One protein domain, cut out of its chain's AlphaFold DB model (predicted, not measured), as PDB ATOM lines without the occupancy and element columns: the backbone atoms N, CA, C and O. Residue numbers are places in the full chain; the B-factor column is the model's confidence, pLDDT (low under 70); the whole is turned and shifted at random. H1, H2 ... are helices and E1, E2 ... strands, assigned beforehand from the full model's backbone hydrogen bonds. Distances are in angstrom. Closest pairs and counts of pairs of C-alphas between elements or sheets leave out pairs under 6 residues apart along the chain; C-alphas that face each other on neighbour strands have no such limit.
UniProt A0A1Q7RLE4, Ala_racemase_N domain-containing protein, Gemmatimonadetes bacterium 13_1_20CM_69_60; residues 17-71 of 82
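What this domain is: This is residues 17 to 71 of the 82 residues of the protein "Ala_racemase_N domain-containing protein" of Gemmatimonadetes bacterium 13_1_20CM_69_60 (UniProt A0A1Q7RLE4). A small parallel sheet of two strands, E1 and E2, has one long helix, H1, running alongside E1, with E2 on the far side of E1 from the helix. The short helix H2 packs on both strands and on the first part of H1, while residues 38 to 43, the far end of H1 and the turn after it, stick out at one end. The printed part has 55 residues, with two named helices and two named strands in the order H1, E1, H2, E2, and the class is mixed, helices and strands. The whole is compact, with a radius of gyration of the C-alphas of 11.5 A, but its outline is elongated, spanning 35 by 21 by 16 A.

How they stand to each other: E1, residues 48 to 53, and E2, residues 67 to 69, are parallel neighbours with 26 degrees between their directions. The C-alphas of Ser 50 and Val 67 face each other at 4.5 A. N 51 and O 67 are within hydrogen-bond range at 3.0 A, and so are N 69 and O 52 at 2.9 A. With H2, residues 57 to 62, these strands form a strand-helix-strand unit, two parallel neighbour strands with a helix between them along the chain, and its crossover is right-handed. The closest C-alphas of E1 and H2 are those of Gly 52 and Ala 60, 4.9 A apart; for H2 and E2 they are those of Tyr 57 and Ile 68, 6.2 A apart. H1, residues 22 to 41, touches H2 with residues 22 to 29 alone, at a steep tilt of 56 degrees, the same way; the closest C-alphas are those of Phe 29 and Ala 60, 6.0 A apart. The closest C-alphas of H1 and E1 are those of Phe 29 and Met 51, 6.9 A apart. H1 and E2 are apart. In H1 and H2 every O i to N i+4 pair is within hydrogen-bond range.

Where its parts are: E1 runs 15.3 A from C-alpha 48 at (-14.104, 18.958, 35.571) to C-alpha 53. E2, three residues from Val 67 to Arg 69, ends with C-alpha 69 at (-22.806, 10.955, 30.356). H2 has six residues, from Tyr 57 to Glu 62. H1 is the longest helix, 28.4 A from C-alpha 22 at (-30.490, 8.756, 45.969) to C-alpha 41 at (-6.478, 23.734, 47.770).

The domain as a whole: The two C-alphas farthest apart are those of Asp 20 and Gly 43, at 35.4 A. The printed part has no cut. The links from E1 to H2 and from H2 to E2 are tight, and the link from H1 to E1, six residues, is short; no link is long. The mean pLDDT of the printed part is 97.1, and no printed residue is under 70.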
ATOM      1  N   PRO A  17     -22.735   3.545  42.551       95.94
ATOM      2  CA  PRO A  17     -23.269   2.189  42.557       95.94
ATOM      3  C   PRO A  17     -24.588   2.109  41.784       95.94
ATOM      4  O   PRO A  17     -25.379   3.050  41.800       95.94
ATOM      5  N   PHE A  18     -24.849   0.968  41.144       92.38
ATOM      6  CA  PHE A  18     -26.111   0.749  40.443       92.38
ATOM      7  C   PHE A  18     -27.248   0.569  41.458       92.38
ATOM      8  O   PHE A  18     -27.481  -0.523  41.976       92.38
ATOM      9  N   THR A  19     -27.897   1.675  41.810       92.75
ATOM     10  CA  THR A  19     -28.960   1.734  42.811       92.75
ATOM     11  C   THR A  19     -29.856   2.944  42.577       92.75
ATOM     12  O   THR A  19     -29.380   3.997  42.155       92.75
ATOM     13  N   ASP A  20     -31.134   2.818  42.931       90.94
ATOM     14  CA  ASP A  20     -32.089   3.934  42.956       90.94
ATOM     15  C   ASP A  20     -32.025   4.737  44.270       90.94
ATOM     16  O   ASP A  20     -32.703   5.756  44.432       90.94
ATOM     17  N   ALA A  21     -31.203   4.298  45.228       95.50
ATOM     18  CA  ALA A  21     -31.005   4.969  46.505       95.50
ATOM     19  C   ALA A  21     -30.265   6.306  46.307       95.50
ATOM     20  O   ALA A  21     -29.034   6.371  46.245       95.50
ATOM     21  N   ARG A  22     -31.029   7.403  46.201       94.69
ATOM     22  CA  ARG A  22     -30.490   8.756  45.969       94.69
ATOM     23  C   ARG A  22     -29.481   9.202  47.021       94.69
ATOM     24  O   ARG A  22     -28.571   9.957  46.705       94.69
ATOM     25  N   ASP A  23     -29.618   8.758  48.264       97.19
ATOM     26  CA  ASP A  23     -28.663   9.055  49.331       97.19
ATOM     27  C   ASP A  23     -27.287   8.426  49.054       97.19
ATOM     28  O   ASP A  23     -26.266   9.072  49.289       97.19
ATOM     29  N   VAL A  24     -27.247   7.209  48.496       97.31
ATOM     30  CA  VAL A  24     -26.010   6.547  48.055       97.31
ATOM     31  C   VAL A  24     -25.383   7.329  46.904       97.31
ATOM     32  O   VAL A  24     -24.207   7.678  46.979       97.31
ATOM     33  N   GLN A  25     -26.175   7.673  45.884       97.69
ATOM     34  CA  GLN A  25     -25.720   8.468  44.735       97.69
ATOM     35  C   GLN A  25     -25.139   9.821  45.180       97.69
ATOM     36  O   GLN A  25     -24.024  10.176  44.797       97.69
ATOM     37  N   ARG A  26     -25.857  10.549  46.052       98.19
ATOM     38  CA  ARG A  26     -25.408  11.836  46.606       98.19
ATOM     39  C   ARG A  26     -24.099  11.699  47.362       98.19
ATOM     40  O   ARG A  26     -23.203  12.500  47.132       98.19
ATOM     41  N   ARG A  27     -23.959  10.690  48.233       98.31
ATOM     42  CA  ARG A  27     -22.699  10.454  48.958       98.31
ATOM     43  C   ARG A  27     -21.532  10.238  47.998       98.31
ATOM     44  O   ARG A  27     -20.473  10.818  48.212       98.31
ATOM     45  N   THR A  28     -21.723   9.463  46.931       98.31
ATOM     46  CA  THR A  28     -20.671   9.238  45.930       98.31
ATOM     47  C   THR A  28     -20.286  10.523  45.195       98.31
ATOM     48  O   THR A  28     -19.101  10.839  45.100       98.31
ATOM     49  N   PHE A  29     -21.262  11.274  44.683       98.69
ATOM     50  CA  PHE A  29     -20.992  12.485  43.900       98.69
ATOM     51  C   PHE A  29     -20.450  13.632  44.755       98.69
ATOM     52  O   PHE A  29     -19.502  14.306  44.353       98.69
ATOM     53  N   ARG A  30     -20.973  13.793  45.973       98.69
ATOM     54  CA  ARG A  30     -20.438  14.735  46.955       98.69
ATOM     55  C   ARG A  30     -18.990  14.429  47.304       98.69
ATOM     56  O   ARG A  30     -18.176  15.341  47.277       98.69
ATOM     57  N   GLY A  31     -18.666  13.161  47.559       98.69
ATOM     58  CA  GLY A  31     -17.293  12.754  47.854       98.69
ATOM     59  C   GLY A  31     -16.325  13.080  46.714       98.69
ATOM     60  O   GLY A  31     -15.203  13.504  46.971       98.69
ATOM     61  N   LEU A  32     -16.758  12.961  45.449       98.69
ATOM     62  CA  LEU A  32     -15.938  13.383  44.307       98.69
ATOM     63  C   LEU A  32     -15.703  14.901  44.293       98.69
ATOM     64  O   LEU A  32     -14.588  15.339  44.015       98.69
ATOM     65  N   ARG A  33     -16.738  15.699  44.591       98.56
ATOM     66  CA  ARG A  33     -16.618  17.159  44.686       98.56
ATOM     67  C   ARG A  33     -15.672  17.564  45.812       98.56
ATOM     68  O   ARG A  33     -14.754  18.327  45.554       98.56
ATOM     69  N   GLU A  34     -15.857  17.014  47.008       98.50
ATOM     70  CA  GLU A  34     -15.011  17.297  48.176       98.50
ATOM     71  C   GLU A  34     -13.548  16.914  47.915       98.50
ATOM     72  O   GLU A  34     -12.645  17.684  48.232       98.50
ATOM     73  N   LEU A  35     -13.305  15.773  47.258       98.50
ATOM     74  CA  LEU A  35     -11.960  15.388  46.829       98.50
ATOM     75  C   LEU A  35     -11.376  16.385  45.821       98.50
ATOM     76  O   LEU A  35     -10.209  16.752  45.931       98.50
ATOM     77  N   ARG A  36     -12.165  16.823  44.832       98.19
ATOM     78  CA  ARG A  36     -11.719  17.837  43.868       98.19
ATOM     79  C   ARG A  36     -11.369  19.139  44.574       98.19
ATOM     80  O   ARG A  36     -10.322  19.695  44.274       98.19
ATOM     81  N   ASP A  37     -12.217  19.605  45.484       97.75
ATOM     82  CA  ASP A  37     -12.012  20.851  46.224       97.75
ATOM     83  C   ASP A  37     -10.721  20.782  47.060       97.75
ATOM     84  O   ASP A  37      -9.879  21.670  46.940       97.75
ATOM     85  N   ALA A  38     -10.490  19.681  47.785       98.25
ATOM     86  CA  ALA A  38      -9.252  19.468  48.542       98.25
ATOM     87  C   ALA A  38      -7.998  19.490  47.645       98.25
ATOM     88  O   ALA A  38      -7.009  20.146  47.955       98.25
ATOM     89  N   LEU A  39      -8.049  18.840  46.479       96.75
ATOM     90  CA  LEU A  39      -6.939  18.864  45.520       96.75
ATOM     91  C   LEU A  39      -6.717  20.257  44.905       96.75
ATOM     92  O   LEU A  39      -5.584  20.607  44.569       96.75
ATOM     93  N   GLN A  40      -7.772  21.064  44.757       95.62
ATOM     94  CA  GLN A  40      -7.634  22.455  44.323       95.62
ATOM     95  C   GLN A  40      -6.961  23.330  45.383       95.62
ATOM     96  O   GLN A  40      -6.176  24.207  45.018       95.62
ATOM     97  N   GLU A  41      -7.198  23.072  46.670       96.81
ATOM     98  CA  GLU A  41      -6.478  23.734  47.770       96.81
ATOM     99  C   GLU A  41      -4.976  23.406  47.754       96.81
ATOM    100  O   GLU A  41      -4.151  24.256  48.089       96.81
ATOM    101  N   GLU A  42      -4.600  22.218  47.274       95.62
ATOM    102  CA  GLU A  42      -3.203  21.818  47.041       95.62
ATOM    103  C   GLU A  42      -2.587  22.424  45.759       95.62
ATOM    104  O   GLU A  42      -1.418  22.186  45.446       95.62
ATOM    105  N   GLY A  43      -3.345  23.239  45.016       94.44
ATOM    106  CA  GLY A  43      -2.872  23.970  43.837       94.44
ATOM    107  C   GLY A  43      -3.092  23.260  42.498       94.44
ATOM    108  O   GLY A  43      -2.591  23.731  41.475       94.44
ATOM    109  N   LEU A  44      -3.839  22.152  42.463       93.50
ATOM    110  CA  LEU A  44      -4.219  21.506  41.204       93.50
ATOM    111  C   LEU A  44      -5.415  22.221  40.570       93.50
ATOM    112  O   LEU A  44      -6.443  22.432  41.200       93.50
ATOM    113  N   TRP A  45      -5.329  22.557  39.286       93.94
ATOM    114  CA  TRP A  45      -6.482  23.070  38.548       93.94
ATOM    115  C   TRP A  45      -7.339  21.908  38.030       93.94
ATOM    116  O   TRP A  45      -6.911  21.180  37.143       93.94
ATOM    117  N   LEU A  46      -8.541  21.724  38.592       96.50
ATOM    118  CA  LEU A  46      -9.444  20.604  38.288       96.50
ATOM    119  C   LEU A  46     -10.870  21.100  37.979       96.50
ATOM    120  O   LEU A  46     -11.770  20.944  38.805       96.50
ATOM    121  N   PRO A  47     -11.109  21.715  36.809       95.69
ATOM    122  CA  PRO A  47     -12.409  22.299  36.465       95.69
ATOM    123  C   PRO A  47     -13.510  21.257  36.214       95.69
ATOM    124  O   PRO A  47     -14.692  21.604  36.192       95.69
ATOM    125  N   THR A  48     -13.152  19.985  36.006       98.19
ATOM    126  CA  THR A  48     -14.104  18.958  35.571       98.19
ATOM    127  C   THR A  48     -14.516  17.996  36.684       98.19
ATOM    128  O   THR A  48     -13.683  17.359  37.330       98.19
ATOM    129  N   LEU A  49     -15.828  17.807  36.838       98.75
ATOM    130  CA  LEU A  49     -16.439  16.703  37.575       98.75
ATOM    131  C   LEU A  49     -17.309  15.898  36.610       98.75
ATOM    132  O   LEU A  49     -18.457  16.253  36.334       98.75
ATOM    133  N   SER A  50     -16.741  14.813  36.083       98.75
ATOM    134  CA  SER A  50     -17.443  13.882  35.204       98.75
ATOM    135  C   SER A  50     -18.173  12.848  36.049       98.75
ATOM    136  O   SER A  50     -17.605  11.848  36.496       98.75
ATOM    137  N   MET A  51     -19.467  13.046  36.267       98.62
ATOM    138  CA  MET A  51     -20.294  12.144  37.066       98.62
ATOM    139  C   MET A  51     -21.766  12.264  36.678       98.62
ATOM    140  O   MET A  51     -22.212  13.315  36.234       98.62
ATOM    141  N   GLY A  52     -22.515  11.172  36.825       98.12
ATOM    142  CA  GLY A  52     -23.897  11.083  36.362       98.12
ATOM    143  C   GLY A  52     -24.032  10.440  34.980       98.12
ATOM    144  O   GLY A  52     -23.379  10.824  34.008       98.12
ATOM    145  N   MET A  53     -24.899   9.445  34.908       97.50
ATOM    146  CA  MET A  53     -25.336   8.704  33.733       97.50
ATOM    147  C   MET A  53     -26.865   8.765  33.631       97.50
ATOM    148  O   MET A  53     -27.533   9.376  34.463       97.50
ATOM    149  N   SER A  54     -27.453   8.119  32.622       96.25
ATOM    150  CA  SER A  54     -28.899   8.181  32.342       96.25
ATOM    151  C   SER A  54     -29.818   7.971  33.561       96.25
ATOM    152  O   SER A  54     -30.896   8.553  33.591       96.25
ATOM    153  N   ALA A  55     -29.413   7.163  34.547       95.19
ATOM    154  CA  ALA A  55     -30.229   6.831  35.719       95.19
ATOM    155  C   ALA A  55     -30.066   7.795  36.913       95.19
ATOM    156  O   ALA A  55     -30.944   7.864  37.768       95.19
ATOM    157  N   ASP A  56     -28.960   8.540  36.992       97.00
ATOM    158  CA  ASP A  56     -28.561   9.280  38.200       97.00
ATOM    159  C   ASP A  56     -28.031  10.702  37.914       97.00
ATOM    160  O   ASP A  56     -27.627  11.414  38.836       97.00
ATOM    161  N   TYR A  57     -28.085  11.165  36.656       97.31
ATOM    162  CA  TYR A  57     -27.562  12.476  36.252       97.31
ATOM    163  C   TYR A  57     -28.205  13.648  37.002       97.31
ATOM    164  O   TYR A  57     -27.526  14.632  37.267       97.31
ATOM    165  N   ALA A  58     -29.487  13.552  37.376       97.25
ATOM    166  CA  ALA A  58     -30.157  14.610  38.133       97.25
ATOM    167  C   ALA A  58     -29.485  14.821  39.500       97.25
ATOM    168  O   ALA A  58     -29.142  15.942  39.861       97.25
ATOM    169  N   THR A  59     -29.212  13.725  40.215       97.81
ATOM    170  CA  THR A  59     -28.478  13.751  41.483       97.81
ATOM    171  C   THR A  59     -27.043  14.251  41.289       97.81
ATOM    172  O   THR A  59     -26.522  14.985  42.125       97.81
ATOM    173  N   ALA A  60     -26.395  13.884  40.180       98.19
ATOM    174  CA  ALA A  60     -25.046  14.345  39.862       98.19
ATOM    175  C   ALA A  60     -24.982  15.863  39.619       98.19
ATOM    176  O   ALA A  60     -24.069  16.520  40.114       98.19
ATOM    177  N   VAL A  61     -25.962  16.431  38.905       98.31
ATOM    178  CA  VAL A  61     -26.071  17.882  38.675       98.31
ATOM    179  C   VAL A  61     -26.287  18.624  39.993       98.31
ATOM    180  O   VAL A  61     -25.602  19.611  40.241       98.31
ATOM    181  N   GLU A  62     -27.168  18.125  40.868       98.25
ATOM    182  CA  GLU A  62     -27.380  18.694  42.211       98.25
ATOM    183  C   GLU A  62     -26.084  18.741  43.040       98.25
ATOM    184  O   GLU A  62     -25.879  19.672  43.814       98.25
ATOM    185  N   GLU A  63     -25.194  17.759  42.870       98.44
ATOM    186  CA  GLU A  63     -23.914  17.689  43.585       98.44
ATOM    187  C   GLU A  63     -22.742  18.342  42.824       98.44
ATOM    188  O   GLU A  63     -21.609  18.303  43.306       98.44
ATOM    189  N   GLY A  64     -22.995  19.011  41.693       98.19
ATOM    190  CA  GLY A  64     -22.015  19.859  41.002       98.19
ATOM    191  C   GLY A  64     -21.291  19.213  39.817       98.19
ATOM    192  O   GLY A  64     -20.170  19.610  39.505       98.19
ATOM    193  N   ALA A  65     -21.890  18.217  39.158       98.44
ATOM    194  CA  ALA A  65     -21.350  17.669  37.914       98.44
ATOM    195  C   ALA A  65     -21.200  18.757  36.839       98.44
ATOM    196  O   ALA A  65     -22.128  19.524  36.586       98.44
ATOM    197  N   THR A  66     -20.052  18.777  36.161       98.62
ATOM    198  CA  THR A  66     -19.819  19.644  34.990       98.62
ATOM    199  C   THR A  66     -19.906  18.869  33.678       98.62
ATOM    200  O   THR A  66     -20.139  19.458  32.625       98.62
ATOM    201  N   VAL A  67     -19.777  17.539  33.740       98.69
ATOM    202  CA  VAL A  67     -19.973  16.625  32.612       98.69
ATOM    203  C   VAL A  67     -20.870  15.469  33.051       98.69
ATOM    204  O   VAL A  67     -20.507  14.701  33.943       98.69
ATOM    205  N   ILE A  68     -22.013  15.313  32.379       98.44
ATOM    206  CA  ILE A  68     -22.910  14.154  32.501       98.44
ATOM    207  C   ILE A  68     -22.803  13.268  31.255       98.44
ATOM    208  O   ILE A  68     -22.517  13.748  30.158       98.44
ATOM    209  N   ARG A  69     -23.031  11.961  31.408       98.19
ATOM    210  CA  ARG A  69     -22.806  10.955  30.356       98.19
ATOM    211  C   ARG A  69     -24.103  10.228  30.012       98.19
ATOM    212  O   ARG A  69     -24.438   9.207  30.609       98.19
ATOM    213  N   LEU A  70     -24.854  10.764  29.056       97.44
ATOM    214  CA  LEU A  70     -26.191  10.272  28.724       97.44
ATOM    215  C   LEU A  70     -26.156   9.300  27.538       97.44
ATOM    216  O   LEU A  70     -25.696   9.643  26.455       97.44
ATOM    217  N   GLY A  71     -26.648   8.080  27.768       96.00
ATOM    218  CA  GLY A  71     -26.748   7.021  26.759       96.00
ATOM    219  C   GLY A  71     -28.206   6.654  26.513       96.00
ATOM    220  O   GLY A  71     -28.870   7.270  25.688       96.00
TER     221      GLY A  71